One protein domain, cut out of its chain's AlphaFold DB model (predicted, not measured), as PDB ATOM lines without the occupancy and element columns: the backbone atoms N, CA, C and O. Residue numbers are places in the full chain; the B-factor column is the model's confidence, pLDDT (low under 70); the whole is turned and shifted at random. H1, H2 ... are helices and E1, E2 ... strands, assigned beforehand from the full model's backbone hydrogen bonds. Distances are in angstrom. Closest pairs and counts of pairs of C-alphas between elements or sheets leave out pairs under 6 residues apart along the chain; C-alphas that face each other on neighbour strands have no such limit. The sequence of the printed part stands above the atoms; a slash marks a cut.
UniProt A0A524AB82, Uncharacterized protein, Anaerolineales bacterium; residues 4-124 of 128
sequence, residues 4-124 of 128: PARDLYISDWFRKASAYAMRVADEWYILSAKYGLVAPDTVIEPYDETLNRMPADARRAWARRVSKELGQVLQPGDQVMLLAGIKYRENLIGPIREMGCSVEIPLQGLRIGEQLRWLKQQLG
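AT A GLANCE: This is residues 4 to 124 of the 128 residues of an uncharacterized protein of Anaerolineales bacterium (UniProt A0A524AB82). Two small two-stranded sheets, the hairpin E1 E2 and the pair E3 E4, lie between the long helix H3 on one side and the helix pair H2 and H6 on the other, with H6 farthest out. H5 packs over E3 and E4 beside the last turn of H3, and the long link of residues 39 to 55, with no named element, arcs round the outside from E2 to H3. The printed part has 121 residues, with six named helices and four named strands in the order H1 H2 E1 E2 H3 E3 H4 H5 E4 H6; E1 and E2 are antiparallel, E3 and E4 parallel. The class is mostly helix, and the whole is compact, with a radius of gyration of the C-alphas of 14.0 A and spans of 36 by 34 by 28 A.

HOW THE PARTS SIT: E1, residues 30 to 32, and E2, residues 36 to 38, form a hairpin; N 30 and O 38 are 2.8 A apart, within hydrogen-bond range. H3, residues 56 to 70, comes closest to E2 at the C-alphas of Gly 36 and Val 66, 5.5 A apart. H5, residues 93 to 98, and H3 only just touch, with 3 pairs of C-alphas within 8 A, made by residues 67 to 70 of H3 alone; the closest C-alphas are those of Ser 67 and Pro 95, 6.3 A apart, and the helices run the same way at a steep tilt of 44 degrees. E3, residues 79 to 81, and E4, residues 102 to 104, are parallel neighbours, with N 80 and O 102 within hydrogen-bond range at 2.9 A. E3, H4 of residues 86 to 89, H5 and E4 make a strand-helix-strand unit, two parallel strands joined through helices, with a right-handed crossover. The closest C-alphas of H5 and E4 are those of Ile 93 and Val 103, 6.9 A apart. H4 and H3 are close but not clearly touching, at 7.8 A between the C-alphas of Lys 87 and Arg 59. H2, residues 12 to 24, and H6, residues 112 to 123, touch, with the C-alphas of Lys 16 and Leu 119 closest at 6.1 A; they run the same way at a tilt of 38 degrees, only just steep. H1, residues 5 to 8, is close to H2 but not clearly touching, at 7.7 A between the C-alphas of Arg 6 and Ser 18. H3 and H6 are apart. In H2, H3, H5 and H6 every O i to N i+4 pair is within hydrogen-bond range; H1 and H4 are too short for such a pair.

IN THESE COORDINATES: H1 begins at C-alpha 5, (97.319, 105.181, 91.491). H3 measures 20.4 A from first to last C-alpha, H2 18.6 A, H6 16.5 A and H5 8.7 A. H3 begins at C-alpha 56, (105.129, 126.152, 103.226), and H6 ends at C-alpha 123, (81.499, 114.383, 80.831).

THE WHOLE: The two C-alphas farthest apart are those of Asp 57 and Gly 124, at 40.3 A. The printed part has no cut, and the one long link is E2 to H3, with 17 residues. The mean pLDDT of the printed part is 96.9, and no printed residue is under 70.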
ATOM      1  N   PRO A   4      96.892 100.375  91.387       97.06
ATOM      2  CA  PRO A   4      97.118 101.488  90.467       97.06
ATOM      3  C   PRO A   4      96.718 102.829  91.091       97.06
ATOM      4  O   PRO A   4      95.676 102.935  91.740       97.06
ATOM      5  N   ALA A   5      97.527 103.868  90.886       96.31
ATOM      6  CA  ALA A   5      97.319 105.181  91.491       96.31
ATOM      7  C   ALA A   5      95.941 105.778  91.158       96.31
ATOM      8  O   ALA A   5      95.322 106.415  92.012       96.31
ATOM      9  N   ARG A   6      95.422 105.521  89.950       96.12
ATOM     10  CA  ARG A   6      94.066 105.923  89.539       96.12
ATOM     11  C   ARG A   6      92.948 105.285  90.373       96.12
ATOM     12  O   ARG A   6      91.900 105.900  90.533       96.12
ATOM     13  N   ASP A   7      93.186 104.095  90.920       95.12
ATOM     14  CA  ASP A   7      92.209 103.335  91.706       95.12
ATOM     15  C   ASP A   7      92.328 103.630  93.210       95.12
ATOM     16  O   ASP A   7      91.410 103.337  93.978       95.12
ATOM     17  N   LEU A   8      93.438 104.249  93.636       93.19
ATOM     18  CA  LEU A   8      93.674 104.609  95.031       93.19
ATOM     19  C   LEU A   8      92.716 105.710  95.519       93.19
ATOM     20  O   LEU A   8      92.250 105.677  96.661       93.19
ATOM     21  N   TYR A   9      92.403 106.692  94.671       87.69
ATOM     22  CA  TYR A   9      91.551 107.823  95.041       87.69
ATOM     23  C   TYR A   9      90.102 107.584  94.616       87.69
ATOM     24  O   TYR A   9      89.740 107.644  93.444       87.69
ATOM     25  N   ILE A  10      89.233 107.375  95.602       88.38
ATOM     26  CA  ILE A  10      87.843 106.960  95.365       88.38
ATOM     27  C   ILE A  10      86.813 108.091  95.469       88.38
ATOM     28  O   ILE A  10      85.615 107.835  95.346       88.38
ATOM     29  N   SER A  11      87.245 109.329  95.728       93.12
ATOM     30  CA  SER A  11      86.313 110.448  95.896       93.12
ATOM     31  C   SER A  11      85.562 110.744  94.595       93.12
ATOM     32  O   SER A  11      86.112 110.614  93.501       93.12
ATOM     33  N   ASP A  12      84.302 111.177  94.710       94.50
ATOM     34  CA  ASP A  12      83.478 111.518  93.540       94.50
ATOM     35  C   ASP A  12      84.141 112.600  92.679       94.50
ATOM     36  O   ASP A  12      84.171 112.501  91.454       94.50
ATOM     37  N   TRP A  13      84.757 113.597  93.324       96.12
ATOM     38  CA  TRP A  13      85.511 114.634  92.628       96.12
ATOM     39  C   TRP A  13      86.688 114.058  91.841       96.12
ATOM     40  O   TRP A  13      86.831 114.380  90.663       96.12
ATOM     41  N   PHE A  14      87.497 113.183  92.453       96.38
ATOM     42  CA  PHE A  14      88.663 112.617  91.775       96.38
ATOM     43  C   PHE A  14      88.243 111.781  90.575       96.38
ATOM     44  O   PHE A  14      88.765 112.002  89.491       96.38
ATOM     45  N   ARG A  15      87.248 110.899  90.735       96.12
ATOM     46  CA  ARG A  15      86.740 110.055  89.641       96.12
ATOM     47  C   ARG A  15      86.289 110.879  88.437       96.12
ATOM     48  O   ARG A  15      86.535 110.492  87.299       96.12
ATOM     49  N   LYS A  16      85.638 112.023  88.673       96.94
ATOM     50  CA  LYS A  16      85.226 112.932  87.593       96.94
ATOM     51  C   LYS A  16      86.401 113.689  86.993       96.94
ATOM     52  O   LYS A  16      86.483 113.799  85.777       96.94
ATOM     53  N   ALA A  17      87.307 114.199  87.822       97.50
ATOM     54  CA  ALA A  17      88.487 114.916  87.354       97.50
ATOM     55  C   ALA A  17      89.407 114.009  86.520       97.50
ATOM     56  O   ALA A  17      89.846 114.420  85.452       97.50
ATOM     57  N   SER A  18      89.642 112.766  86.954       97.25
ATOM     58  CA  SER A  18      90.444 111.786  86.217       97.25
ATOM     59  C   SER A  18      89.767 111.358  84.916       97.25
ATOM     60  O   SER A  18      90.431 111.282  83.888       97.25
ATOM     61  N   ALA A  19      88.446 111.138  84.927       97.00
ATOM     62  CA  ALA A  19      87.693 110.844  83.708       97.00
ATOM     63  C   ALA A  19      87.735 112.015  82.714       97.00
ATOM     64  O   ALA A  19      87.875 111.799  81.513       97.00
ATOM     65  N   TYR A  20      87.642 113.251  83.210       97.88
ATOM     66  CA  TYR A  20      87.742 114.440  82.372       97.88
ATOM     67  C   TYR A  20      89.149 114.582  81.782       97.88
ATOM     68  O   TYR A  20      89.268 114.729  80.572       97.88
ATOM     69  N   ALA A  21      90.202 114.441  82.593       97.69
ATOM     70  CA  ALA A  21      91.589 114.480  82.126       97.69
ATOM     71  C   ALA A  21      91.865 113.418  81.050       97.69
ATOM     72  O   ALA A  21      92.369 113.751  79.985       97.69
ATOM     73  N   MET A  22      91.440 112.170  81.281       96.44
ATOM     74  CA  MET A  22      91.572 111.071  80.317       96.44
ATOM     75  C   MET A  22      90.835 111.336  78.995       96.44
ATOM     76  O   MET A  22      91.218 110.800  77.961       96.44
ATOM     77  N   ARG A  23      89.758 112.130  79.018       96.75
ATOM     78  CA  ARG A  23      88.976 112.462  77.823       96.75
ATOM     79  C   ARG A  23      89.623 113.557  76.974       96.75
ATOM     80  O   ARG A  23      89.412 113.554  75.765       96.75
ATOM     81  N   VAL A  24      90.303 114.521  77.597       96.69
ATOM     82  CA  VAL A  24      90.719 115.772  76.928       96.69
ATOM     83  C   VAL A  24      92.224 115.922  76.737       96.69
ATOM     84  O   VAL A  24      92.629 116.809  75.995       96.69
ATOM     85  N   ALA A  25      93.039 115.108  77.406       97.44
ATOM     86  CA  ALA A  25      94.494 115.178  77.333       97.44
ATOM     87  C   ALA A  25      95.085 113.916  76.694       97.44
ATOM     88  O   ALA A  25      94.560 112.819  76.892       97.44
ATOM     89  N   ASP A  26      96.204 114.079  75.986       97.56
ATOM     90  CA  ASP A  26      96.979 112.963  75.429       97.56
ATOM     91  C   ASP A  26      97.620 112.118  76.544       97.56
ATOM     92  O   ASP A  26      97.625 110.888  76.492       97.56
ATOM     93  N   GLU A  27      98.093 112.785  77.603       97.88
ATOM     94  CA  GLU A  27      98.639 112.172  78.813       97.88
ATOM     95  C   GLU A  27      98.072 112.840  80.073       97.88
ATOM     96  O   GLU A  27      97.791 114.040  80.099       97.88
ATOM     97  N   TRP A  28      97.931 112.076  81.160       98.31
ATOM     98  CA  TRP A  28      97.521 112.621  82.452       98.31
ATOM     99  C   TRP A  28      98.279 111.983  83.611       98.31
ATOM    100  O   TRP A  28      98.645 110.809  83.583       98.31
ATOM    101  N   TYR A  29      98.480 112.778  84.659       98.50
ATOM    102  CA  TYR A  29      99.265 112.410  85.830       98.50
ATOM    103  C   TYR A  29      98.554 112.833  87.115       98.50
ATOM    104  O   TYR A  29      97.768 113.784  87.145       98.50
ATOM    105  N   ILE A  30      98.862 112.138  88.206       98.31
ATOM    106  CA  ILE A  30      98.346 112.419  89.543       98.31
ATOM    107  C   ILE A  30      99.427 113.126  90.357       98.31
ATOM    108  O   ILE A  30     100.551 112.640  90.472       98.31
ATOM    109  N   LEU A  31      99.069 114.251  90.980       98.12
ATOM    110  CA  LEU A  31      99.918 114.927  91.960       98.12
ATOM    111  C   LEU A  31      99.721 114.300  93.348       98.12
ATOM    112  O   LEU A  31      98.803 114.651  94.089       98.12
ATOM    113  N   SER A  32     100.604 113.376  93.707       97.62
ATOM    114  CA  SER A  32     100.662 112.713  95.007       97.62
ATOM    115  C   SER A  32     101.535 113.489  96.000       97.62
ATOM    116  O   SER A  32     102.685 113.830  95.721       97.62
ATOM    117  N   ALA A  33     101.027 113.716  97.215       97.06
ATOM    118  CA  ALA A  33     101.808 114.342  98.286       97.06
ATOM    119  C   ALA A  33     103.043 113.511  98.685       97.06
ATOM    120  O   ALA A  33     104.094 114.083  98.973       97.06
ATOM    121  N   LYS A  34     102.927 112.177  98.669       97.12
ATOM    122  CA  LYS A  34     104.015 111.250  99.003       97.12
ATOM    123  C   LYS A  34     104.890 110.959  97.785       97.12
ATOM    124  O   LYS A  34     106.095 111.189  97.822       97.12
ATOM    125  N   TYR A  35     104.280 110.527  96.685       97.62
ATOM    126  CA  TYR A  35     105.008 109.987  95.535       97.62
ATOM    127  C   TYR A  35     105.382 111.038  94.481       97.62
ATOM    128  O   TYR A  35     106.308 110.810  93.719       97.62
ATOM    129  N   GLY A  36     104.806 112.245  94.507       98.06
ATOM    130  CA  GLY A  36     105.098 113.303  93.524       98.06
ATOM    131  C   GLY A  36     104.223 113.191  92.285       98.06
ATOM    132  O   GLY A  36     103.008 113.092  92.422       98.06
ATOM    133  N   LEU A  37     104.819 113.236  91.098       98.44
ATOM    134  CA  LEU A  37     104.130 113.025  89.829       98.44
ATOM    135  C   LEU A  37     103.996 111.524  89.550       98.44
ATOM    136  O   LEU A  37     104.992 110.808  89.477       98.44
ATOM    137  N   VAL A  38     102.766 111.035  89.408       98.19
ATOM    138  CA  VAL A  38     102.495 109.596  89.275       98.19
ATOM    139  C   VAL A  38     101.638 109.328  88.044       98.19
ATOM    140  O   VAL A  38     100.559 109.905  87.908       98.19
ATOM    141  N   ALA A  39     102.093 108.430  87.169       98.00
ATOM    142  CA  ALA A  39     101.281 107.928  86.064       98.00
ATOM    143  C   ALA A  39     100.132 107.054  86.607       98.00
ATOM    144  O   ALA A  39     100.333 106.323  87.583       98.00
ATOM    145  N   PRO A  40      98.943 107.079  85.990       97.44
ATOM    146  CA  PRO A  40      97.724 106.497  86.554       97.44
ATOM    147  C   PRO A  40      97.797 104.993  86.830       97.44
ATOM    148  O   PRO A  40      97.182 104.519  87.787       97.44
ATOM    149  N   ASP A  41      98.586 104.267  86.039       97.38
ATOM    150  CA  ASP A  41      98.738 102.814  86.136       97.38
ATOM    151  C   ASP A  41      99.893 102.385  87.054       97.38
ATOM    152  O   ASP A  41     100.111 101.194  87.277       97.38
ATOM    153  N   THR A  42     100.619 103.345  87.638       97.56
ATOM    154  CA  THR A  42     101.683 103.059  88.609       97.56
ATOM    155  C   THR A  42     101.080 102.433  89.860       97.56
ATOM    156  O   THR A  42     100.223 103.036  90.507       97.56
ATOM    157  N   VAL A  43     101.545 101.239  90.230       97.69
ATOM    158  CA  VAL A  43     101.106 100.551  91.450       97.69
ATOM    159  C   VAL A  43     101.791 101.171  92.667       97.69
ATOM    160  O   VAL A  43     103.015 101.144  92.776       97.69
ATOM    161  N   ILE A  44     101.000 101.715  93.591       97.25
ATOM    162  CA  ILE A  44     101.480 102.394  94.800       97.25
ATOM    163  C   ILE A  44     100.767 101.886  96.053       97.25
ATOM    164  O   ILE A  44      99.639 101.393  95.999       97.25
ATOM    165  N   GLU A  45     101.423 102.019  97.205       96.62
ATOM    166  CA  GLU A  45     100.805 101.731  98.500       96.62
ATOM    167  C   GLU A  45      99.888 102.879  98.952       96.62
ATOM    168  O   GLU A  45     100.269 104.049  98.787       96.62
ATOM    169  N   PRO A  46      98.732 102.566  99.578       93.50
ATOM    170  CA  PRO A  46      97.889 103.558 100.235       93.50
ATOM    171  C   PRO A  46      98.645 104.402 101.257       93.50
ATOM    172  O   PRO A  46      99.576 103.930 101.911       93.50
ATOM    173  N   TYR A  47      98.245 105.665 101.376       94.19
ATOM    174  CA  TYR A  47      98.936 106.656 102.191       94.19
ATOM    175  C   TYR A  47      97.988 107.816 102.556       94.19
ATOM    176  O   TYR A  47      97.009 108.046 101.845       94.19
ATOM    177  N   ASP A  48      98.295 108.558 103.628       91.12
ATOM    178  CA  ASP A  48      97.423 109.613 104.191       91.12
ATOM    179  C   ASP A  48      98.048 111.026 104.158       91.12
ATOM    180  O   ASP A  48      97.455 112.012 104.614       91.12
ATOM    181  N   GLU A  49      99.260 111.165 103.617       93.75
ATOM    182  CA  GLU A  49      99.934 112.450 103.454       93.75
ATOM    183  C   GLU A  49      99.148 113.416 102.551       93.75
ATOM    184  O   GLU A  49      98.609 113.068 101.498       93.75
ATOM    185  N   THR A  50      99.135 114.696 102.925       95.75
ATOM    186  CA  THR A  50      98.468 115.750 102.154       95.75
ATOM    187  C   THR A  50      99.240 117.059 102.219       95.75
ATOM    188  O   THR A  50      99.624 117.509 103.301       95.75
ATOM    189  N   LEU A  51      99.408 117.733 101.074       96.56
ATOM    190  CA  LEU A  51     100.038 119.060 101.031       96.56
ATOM    191  C   LEU A  51      99.269 120.099 101.854       96.56
ATOM    192  O   LEU A  51      99.864 121.064 102.324       96.56
ATOM    193  N   ASN A  52      97.964 119.903 102.074       94.81
ATOM    194  CA  ASN A  52      97.133 120.848 102.825       94.81
ATOM    195  C   ASN A  52      97.597 121.033 104.277       94.81
ATOM    196  O   ASN A  52      97.363 122.094 104.851       94.81
ATOM    197  N   ARG A  53      98.259 120.023 104.857       95.56
ATOM    198  CA  ARG A  53      98.801 120.056 106.225       95.56
ATOM    199  C   ARG A  53     100.310 120.303 106.264       95.56
ATOM    200  O   ARG A  53     100.866 120.473 107.343       95.56
ATOM    201  N   MET A  54     100.979 120.325 105.110       95.19
ATOM    202  CA  MET A  54     102.423 120.530 105.056       95.19
ATOM    203  C   MET A  54     102.785 122.008 105.262       95.19
ATOM    204  O   MET A  54     102.121 122.879 104.686       95.19
ATOM    205  N   PRO A  55     103.868 122.307 106.000       96.81
ATOM    206  CA  PRO A  55     104.479 123.631 106.045       96.81
ATOM    207  C   PRO A  55     104.837 124.180 104.653       96.81
ATOM    208  O   PRO A  55     105.004 123.438 103.683       96.81
ATOM    209  N   ALA A  56     104.929 125.505 104.525       96.56
ATOM    210  CA  ALA A  56     105.129 126.152 103.226       96.56
ATOM    211  C   ALA A  56     106.484 125.810 102.575       96.56
ATOM    212  O   ALA A  56     106.564 125.652 101.360       96.56
ATOM    213  N   ASP A  57     107.540 125.681 103.370       97.69
ATOM    214  CA  ASP A  57     108.867 125.225 102.951       97.69
ATOM    215  C   ASP A  57     108.857 123.767 102.474       97.69
ATOM    216  O   ASP A  57     109.398 123.486 101.402       97.69
ATOM    217  N   ALA A  58     108.161 122.877 103.188       97.75
ATOM    218  CA  ALA A  58     107.958 121.490 102.772       97.75
ATOM    219  C   ALA A  58     107.187 121.402 101.443       97.75
ATOM    220  O   ALA A  58     107.606 120.685 100.535       97.75
ATOM    221  N   ARG A  59     106.123 122.201 101.260       98.12
ATOM    222  CA  ARG A  59     105.405 122.278  99.970       98.12
ATOM    223  C   ARG A  59     106.289 122.785  98.833       98.12
ATOM    224  O   ARG A  59     106.195 122.272  97.723       98.12
ATOM    225  N   ARG A  60     107.162 123.767  99.085       98.19
ATOM    226  CA  ARG A  60     108.133 124.236  98.081       98.19
ATOM    227  C   ARG A  60     109.162 123.158  97.741       98.19
ATOM    228  O   ARG A  60     109.542 123.037  96.582       98.19
ATOM    229  N   ALA A  61     109.615 122.381  98.723       98.38
ATOM    230  CA  ALA A  61     110.518 121.256  98.486       98.38
ATOM    231  C   ALA A  61     109.851 120.156  97.650       98.38
ATOM    232  O   ALA A  61     110.440 119.703  96.670       98.38
ATOM    233  N   TRP A  62     108.607 119.801  97.983       98.62
ATOM    234  CA  TRP A  62     107.780 118.903  97.178       98.62
ATOM    235  C   TRP A  62     107.634 119.420  95.742       98.62
ATOM    236  O   TRP A  62     107.913 118.686  94.800       98.62
ATOM    237  N   ALA A  63     107.305 120.704  95.571       98.56
ATOM    238  CA  ALA A  63     107.121 121.298  94.252       98.56
ATOM    239  C   ALA A  63     108.404 121.264  93.417       98.56
ATOM    240  O   ALA A  63     108.353 120.872  92.263       98.56
ATOM    241  N   ARG A  64     109.571 121.570  94.004       98.50
ATOM    242  CA  ARG A  64     110.863 121.453  93.301       98.50
ATOM    243  C   ARG A  64     111.146 120.035  92.814       98.50
ATOM    244  O   ARG A  64     111.750 119.877  91.759       98.50
ATOM    245  N   ARG A  65     110.762 119.014  93.585       98.50
ATOM    246  CA  ARG A  65     110.896 117.615  93.163       98.50
ATOM    247  C   ARG A  65     109.962 117.318  91.991       98.50
ATOM    248  O   ARG A  65     110.433 116.863  90.958       98.50
ATOM    249  N   VAL A  66     108.686 117.673  92.120       98.69
ATOM    250  CA  VAL A  66     107.677 117.458  91.072       98.69
ATOM    251  C   VAL A  66     107.994 118.239  89.797       98.69
ATOM    252  O   VAL A  66     107.805 117.714  88.711       98.69
ATOM    253  N   SER A  67     108.549 119.450  89.881       98.50
ATOM    254  CA  SER A  67     109.016 120.192  88.704       98.50
ATOM    255  C   SER A  67     110.097 119.437  87.929       98.50
ATOM    256  O   SER A  67     110.112 119.494  86.706       98.50
ATOM    257  N   LYS A  68     110.993 118.710  88.607       98.38
ATOM    258  CA  LYS A  68     111.994 117.886  87.913       98.38
ATOM    259  C   LYS A  68     111.350 116.705  87.194       98.38
ATOM    260  O   LYS A  68     111.743 116.416  86.075       98.38
ATOM    261  N   GLU A  69     110.373 116.060  87.827       98.50
ATOM    262  CA  GLU A  69     109.605 114.953  87.237       98.50
ATOM    263  C   GLU A  69     108.779 115.442  86.034       98.50
ATOM    264  O   GLU A  69     108.790 114.818  84.982       98.50
ATOM    265  N   LEU A  70     108.152 116.619  86.139       98.50
ATOM    266  CA  LEU A  70     107.446 117.265  85.028       98.50
ATOM    267  C   LEU A  70     108.378 117.563  83.849       98.50
ATOM    268  O   LEU A  70     108.004 117.319  82.710       98.50
ATOM    269  N   GLY A  71     109.607 118.017  84.102       98.06
ATOM    270  CA  GLY A  71     110.596 118.260  83.046       98.06
ATOM    271  C   GLY A  71     111.062 117.002  82.300       98.06
ATOM    272  O   GLY A  71     111.776 117.128  81.311       98.06
ATOM    273  N   GLN A  72     110.698 115.802  82.764       97.94
ATOM    274  CA  GLN A  72     110.962 114.543  82.057       97.94
ATOM    275  C   GLN A  72     109.829 114.145  81.107       97.94
ATOM    276  O   GLN A  72     110.053 113.307  80.238       97.94
ATOM    277  N   VAL A  73     108.633 114.715  81.287       97.75
ATOM    278  CA  VAL A  73     107.430 114.352  80.522       97.75
ATOM    279  C   VAL A  73     106.891 115.505  79.678       97.75
ATOM    280  O   VAL A  73     106.206 115.257  78.698       97.75
ATOM    281  N   LEU A  74     107.213 116.753  80.028       98.25
ATOM    282  CA  LEU A  74     106.795 117.941  79.288       98.25
ATOM    283  C   LEU A  74     107.839 118.373  78.257       98.25
ATOM    284  O   LEU A  74     109.047 118.310  78.501       98.25
ATOM    285  N   GLN A  75     107.352 118.911  77.146       98.12
ATOM    286  CA  GLN A  75     108.128 119.558  76.099       98.12
ATOM    287  C   GLN A  75     107.701 121.027  75.930       98.12
ATOM    288  O   GLN A  75     106.541 121.382  76.156       98.12
ATOM    289  N   PRO A  76     108.618 121.925  75.522       98.31
ATOM    290  CA  PRO A  76     108.246 123.298  75.197       98.31
ATOM    291  C   PRO A  76     107.136 123.341  74.139       98.31
ATOM    292  O   PRO A  76     107.251 122.712  73.090       98.31
ATOM    293  N   GLY A  77     106.086 124.124  74.396       98.19
ATOM    294  CA  GLY A  77     104.887 124.189  73.557       98.19
ATOM    295  C   GLY A  77     103.690 123.400  74.094       98.19
ATOM    296  O   GLY A  77     102.569 123.676  73.663       98.19
ATOM    297  N   ASP A  78     103.888 122.506  75.067       98.50
ATOM    298  CA  ASP A  78     102.792 121.731  75.649       98.50
ATOM    299  C   ASP A  78     101.750 122.616  76.350       98.50
ATOM    300  O   ASP A  78     102.026 123.711  76.871       98.50
ATOM    301  N   GLN A  79     100.517 122.109  76.392       98.50
ATOM    302  CA  GLN A  79      99.411 122.703  77.135       98.50
ATOM    303  C   GLN A  79      99.141 121.890  78.395       98.50
ATOM    304  O   GLN A  79      98.700 120.745  78.333       98.50
ATOM    305  N   VAL A  80      99.387 122.487  79.562       98.56
ATOM    306  CA  VAL A  80      99.230 121.805  80.847       98.56
ATOM    307  C   VAL A  80      97.952 122.261  81.537       98.56
ATOM    308  O   VAL A  80      97.844 123.394  82.014       98.56
ATOM    309  N   MET A  81      96.992 121.349  81.655       98.50
ATOM    310  CA  MET A  81      95.756 121.576  82.396       98.50
ATOM    311  C   MET A  81      95.889 121.100  83.845       98.50
ATOM    312  O   MET A  81      96.097 119.920  84.121       98.50
ATOM    313  N   LEU A  82      95.714 122.011  84.804       98.38
ATOM    314  CA  LEU A  82      95.767 121.696  86.231       98.38
ATOM    315  C   LEU A  82      94.359 121.681  86.834       98.38
ATOM    316  O   LEU A  82      93.781 122.724  87.137       98.38
ATOM    317  N   LEU A  83      93.841 120.480  87.094       97.94
ATOM    318  CA  LEU A  83      92.583 120.280  87.830       97.94
ATOM    319  C   LEU A  83      92.781 120.300  89.356       97.94
ATOM    320  O   LEU A  83      91.815 120.338  90.112       97.94
ATOM    321  N   ALA A  84      94.028 120.268  89.830       95.69
ATOM    322  CA  ALA A  84      94.351 120.127  91.245       95.69
ATOM    323  C   ALA A  84      94.087 121.401  92.076       95.69
ATOM    324  O   ALA A  84      94.184 122.540  91.605       95.69
ATOM    325  N   GLY A  85      93.814 121.201  93.368       94.94
ATOM    326  CA  GLY A  85      93.612 122.290  94.326       94.94
ATOM    327  C   GLY A  85      94.839 123.199  94.479       94.94
ATOM    328  O   GLY A  85      95.972 122.796  94.216       94.94
ATOM    329  N   ILE A  86      94.626 124.432  94.958       96.00
ATOM    330  CA  ILE A  86      95.653 125.495  94.997       96.00
ATOM    331  C   ILE A  86      96.989 125.045  95.608       96.00
ATOM    332  O   ILE A  86      98.037 125.310  95.032       96.00
ATOM    333  N   LYS A  87      96.965 124.280  96.709       97.19
ATOM    334  CA  LYS A  87      98.175 123.799  97.398       97.19
ATOM    335  C   LYS A  87      99.042 122.855  96.569       97.19
ATOM    336  O   LYS A  87     100.239 122.783  96.823       97.19
ATOM    337  N   TYR A  88      98.452 122.177  95.588       97.62
ATOM    338  CA  TYR A  88      99.155 121.281  94.673       97.62
ATOM    339  C   TYR A  88      99.705 122.010  93.441       97.62
ATOM    340  O   TYR A  88     100.671 121.537  92.858       97.62
ATOM    341  N   ARG A  89      99.145 123.167  93.055       97.12
ATOM    342  CA  ARG A  89      99.545 123.895  91.833       97.12
ATOM    343  C   ARG A  89     100.322 125.189  92.061       97.12
ATOM    344  O   ARG A  89     101.073 125.587  91.178       97.12
ATOM    345  N   GLU A  90     100.170 125.848  93.215       96.25
ATOM    346  CA  GLU A  90     100.675 127.217  93.455       96.25
ATOM    347  C   GLU A  90     102.177 127.368  93.150       96.25
ATOM    348  O   GLU A  90     102.582 128.360  92.554       96.25
ATOM    349  N   ASN A  91     102.984 126.354  93.477       98.19
ATOM    350  CA  ASN A  91     104.436 126.360  93.268       98.19
ATOM    351  C   ASN A  91     104.888 125.642  91.978       98.19
ATOM    352  O   ASN A  91     106.089 125.514  91.762       98.19
ATOM    353  N   LEU A  92     103.963 125.149  91.146       98.56
ATOM    354  CA  LEU A  92     104.280 124.442  89.894       98.56
ATOM    355  C   LEU A  92     104.054 125.308  88.650       98.56
ATOM    356  O   LEU A  92     104.741 125.121  87.654       98.56
ATOM    357  N   ILE A  93     103.138 126.282  88.710       98.31
ATOM    358  CA  ILE A  93     102.772 127.121  87.551       98.31
ATOM    359  C   ILE A  93     103.985 127.870  86.977       98.31
ATOM    360  O   ILE A  93     104.139 127.922  85.762       98.31
ATOM    361  N   GLY A  94     104.832 128.450  87.835       98.31
ATOM    362  CA  GLY A  94     106.058 129.138  87.412       98.31
ATOM    363  C   GLY A  94     107.013 128.198  86.668       98.31
ATOM    364  O   GLY A  94     107.244 128.422  85.483       98.31
ATOM    365  N   PRO A  95     107.466 127.101  87.305       98.44
ATOM    366  CA  PRO A  95     108.324 126.107  86.661       98.44
ATOM    367  C   PRO A  95     107.773 125.545  85.345       98.44
ATOM    368  O   PRO A  95     108.524 125.408  84.388       98.44
ATOM    369  N   ILE A  96     106.467 125.259  85.259       98.69
ATOM    370  CA  ILE A  96     105.851 124.765  84.014       98.69
ATOM    371  C   ILE A  96     105.965 125.814  82.894       98.69
ATOM    372  O   ILE A  96     106.296 125.486  81.759       98.69
ATOM    373  N   ARG A  97     105.745 127.097  83.204       98.44
ATOM    374  CA  ARG A  97     105.904 128.183  82.223       98.44
ATOM    375  C   ARG A  97     107.361 128.407  81.827       98.44
ATOM    376  O   ARG A  97     107.631 128.691  80.666       98.44
ATOM    377  N   GLU A  98     108.293 128.262  82.766       98.38
ATOM    378  CA  GLU A  98     109.737 128.337  82.501       98.38
ATOM    379  C   GLU A  98     110.215 127.214  81.568       98.38
ATOM    380  O   GLU A  98     111.142 127.426  80.792       98.38
ATOM    381  N   MET A  99     109.542 126.057  81.568       98.19
ATOM    382  CA  MET A  99     109.757 124.975  80.593       98.19
ATOM    383  C   MET A  99     109.190 125.292  79.195       98.19
ATOM    384  O   MET A  99     109.270 124.458  78.298       98.19
ATOM    385  N   GLY A 100     108.606 126.475  78.983       98.44
ATOM    386  CA  GLY A 100     108.005 126.871  77.707       98.44
ATOM    387  C   GLY A 100     106.601 126.309  77.473       98.44
ATOM    388  O   GLY A 100     106.133 126.314  76.337       98.44
ATOM    389  N   CYS A 101     105.926 125.822  78.516       98.69
ATOM    390  CA  CYS A 101     104.560 125.307  78.425       98.69
ATOM    391  C   CYS A 101     103.522 126.387  78.766       98.69
ATOM    392  O   CYS A 101     103.777 127.325  79.531       98.69
ATOM    393  N   SER A 102     102.303 126.219  78.261       98.56
ATOM    394  CA  SER A 102     101.142 127.002  78.698       98.56
ATOM    395  C   SER A 102     100.410 126.301  79.848       98.56
ATOM    396  O   SER A 102     100.513 125.088  80.013       98.56
ATOM    397  N   VAL A 103      99.698 127.066  80.684       98.50
ATOM    398  CA  VAL A 103      98.982 126.522  81.850       98.50
ATOM    399  C   VAL A 103      97.538 126.998  81.863       98.50
ATOM    400  O   VAL A 103      97.296 128.207  81.932       98.50
ATOM    401  N   GLU A 104      96.605 126.049  81.902       98.06
ATOM    402  CA  GLU A 104      95.169 126.277  82.074       98.06
ATOM    403  C   GLU A 104      94.671 125.683  83.395       98.06
ATOM    404  O   GLU A 104      95.152 124.655  83.876       98.06
ATOM    405  N   ILE A 105      93.704 126.354  84.024       98.00
ATOM    406  CA  ILE A 105      93.172 125.978  85.332       98.00
ATOM    407  C   ILE A 105      91.650 126.173  85.312       98.00
ATOM    408  O   ILE A 105      91.142 127.129  85.906       98.00
ATOM    409  N   PRO A 106      90.905 125.289  84.628       97.12
ATOM    410  CA  PRO A 106      89.490 125.513  84.307       97.12
ATOM    411  C   PRO A 106      88.592 125.581  85.550       97.12
ATOM    412  O   PRO A 106      87.533 126.200  85.536       97.12
ATOM    413  N   LEU A 107      89.034 124.981  86.658       96.69
ATOM    414  CA  LEU A 107      88.303 124.948  87.926       96.69
ATOM    415  C   LEU A 107      88.644 126.121  88.864       96.69
ATOM    416  O   LEU A 107      88.221 126.142  90.023       96.69
ATOM    417  N   GLN A 108      89.450 127.088  88.413       96.25
ATOM    418  CA  GLN A 108      89.865 128.217  89.241       96.25
ATOM    419  C   GLN A 108      88.668 129.081  89.663       96.25
ATOM    420  O   GLN A 108      87.867 129.509  88.845       96.25
ATOM    421  N   GLY A 109      88.577 129.369  90.964       95.44
ATOM    422  CA  GLY A 109      87.514 130.202  91.535       95.44
ATOM    423  C   GLY A 109      86.207 129.458  91.821       95.44
ATOM    424  O   GLY A 109      85.391 129.971  92.581       95.44
ATOM    425  N   LEU A 110      86.036 128.237  91.304       96.12
ATOM    426  CA  LEU A 110      84.853 127.418  91.555       96.12
ATOM    427  C   LEU A 110      84.924 126.739  92.929       96.12
ATOM    428  O   LEU A 110      85.938 126.134  93.299       96.12
ATOM    429  N   ARG A 111      83.817 126.773  93.669       95.62
ATOM    430  CA  ARG A 111      83.595 125.965  94.877       95.62
ATOM    431  C   ARG A 111      83.471 124.490  94.506       95.62
ATOM    432  O   ARG A 111      83.131 124.147  93.379       95.62
ATOM    433  N   ILE A 112      83.659 123.591  95.473       94.31
ATOM    434  CA  ILE A 112      83.674 122.140  95.210       94.31
ATOM    435  C   ILE A 112      82.406 121.625  94.500       94.31
ATOM    436  O   ILE A 112      82.505 120.822  93.577       94.31
ATOM    437  N   GLY A 113      81.221 122.130  94.864       95.69
ATOM    438  CA  GLY A 113      79.964 121.763  94.202       95.69
ATOM    439  C   GLY A 113      79.864 122.274  92.761       95.69
ATOM    440  O   GLY A 113      79.356 121.573  91.890       95.69
ATOM    441  N   GLU A 114      80.403 123.465  92.490       97.19
ATOM    442  CA  GLU A 114      80.457 124.052  91.146       97.19
ATOM    443  C   GLU A 114      81.445 123.291  90.261       97.19
ATOM    444  O   GLU A 114      81.131 123.003  89.111       97.19
ATOM    445  N   GLN A 115      82.590 122.876  90.815       97.50
ATOM    446  CA  GLN A 115      83.543 122.011  90.117       97.50
ATOM    447  C   GLN A 115      82.915 120.668  89.745       97.50
ATOM    448  O   GLN A 115      83.044 120.225  88.610       97.50
ATOM    449  N   LEU A 116      82.198 120.028  90.677       96.69
ATOM    450  CA  LEU A 116      81.494 118.772  90.404       96.69
ATOM    451  C   LEU A 116      80.449 118.935  89.298       96.69
ATOM    452  O   LEU A 116      80.365 118.083  88.417       96.69
ATOM    453  N   ARG A 117      79.667 120.022  89.328       96.69
ATOM    454  CA  ARG A 117      78.689 120.328  88.277       96.69
ATOM    455  C   ARG A 117      79.370 120.541  86.928       96.69
ATOM    456  O   ARG A 117      78.947 119.945  85.947       96.69
ATOM    457  N   TRP A 118      80.427 121.344  86.895       97.31
ATOM    458  CA  TRP A 118      81.188 121.612  85.680       97.31
ATOM    459  C   TRP A 118      81.759 120.318  85.087       97.31
ATOM    460  O   TRP A 118      81.550 120.038  83.913       97.31
ATOM    461  N   LEU A 119      82.384 119.469  85.911       97.25
ATOM    462  CA  LEU A 119      82.931 118.184  85.466       97.25
ATOM    463  C   LEU A 119      81.839 117.248  84.930       97.25
ATOM    464  O   LEU A 119      82.047 116.595  83.913       97.25
ATOM    465  N   LYS A 120      80.664 117.190  85.575       95.31
ATOM    466  CA  LYS A 120      79.523 116.401  85.075       95.31
ATOM    467  C   LYS A 120      79.077 116.860  83.686       95.31
ATOM    468  O   LYS A 120      78.889 116.011  82.818       95.31
ATOM    469  N   GLN A 121      78.975 118.172  83.476       95.38
ATOM    470  CA  GLN A 121      78.601 118.756  82.187       95.38
ATOM    471  C   GLN A 121      79.618 118.402  81.099       95.38
ATOM    472  O   GLN A 121      79.234 117.937  80.031       95.38
ATOM    473  N   GLN A 122      80.917 118.533  81.388       95.75
ATOM    474  CA  GLN A 122      81.973 118.171  80.434       95.75
ATOM    475  C   GLN A 122      81.983 116.677  80.080       95.75
ATOM    476  O   GLN A 122      82.349 116.290  78.970       95.75
ATOM    477  N   LEU A 123      81.582 115.827  81.024       94.62
ATOM    478  CA  LEU A 123      81.499 114.383  80.831       94.62
ATOM    479  C   LEU A 123      80.184 113.930  80.179       94.62
ATOM    480  O   LEU A 123      80.055 112.752  79.851       94.62
ATOM    481  N   GLY A 124      79.208 114.827  79.998       89.94
ATOM    482  CA  GLY A 124      77.870 114.465  79.528       89.94
ATOM    483  C   GLY A 124      77.113 113.563  80.509       89.94
ATOM    484  O   GLY A 124      76.234 112.810  80.107       89.94
TER     485      GLY A 124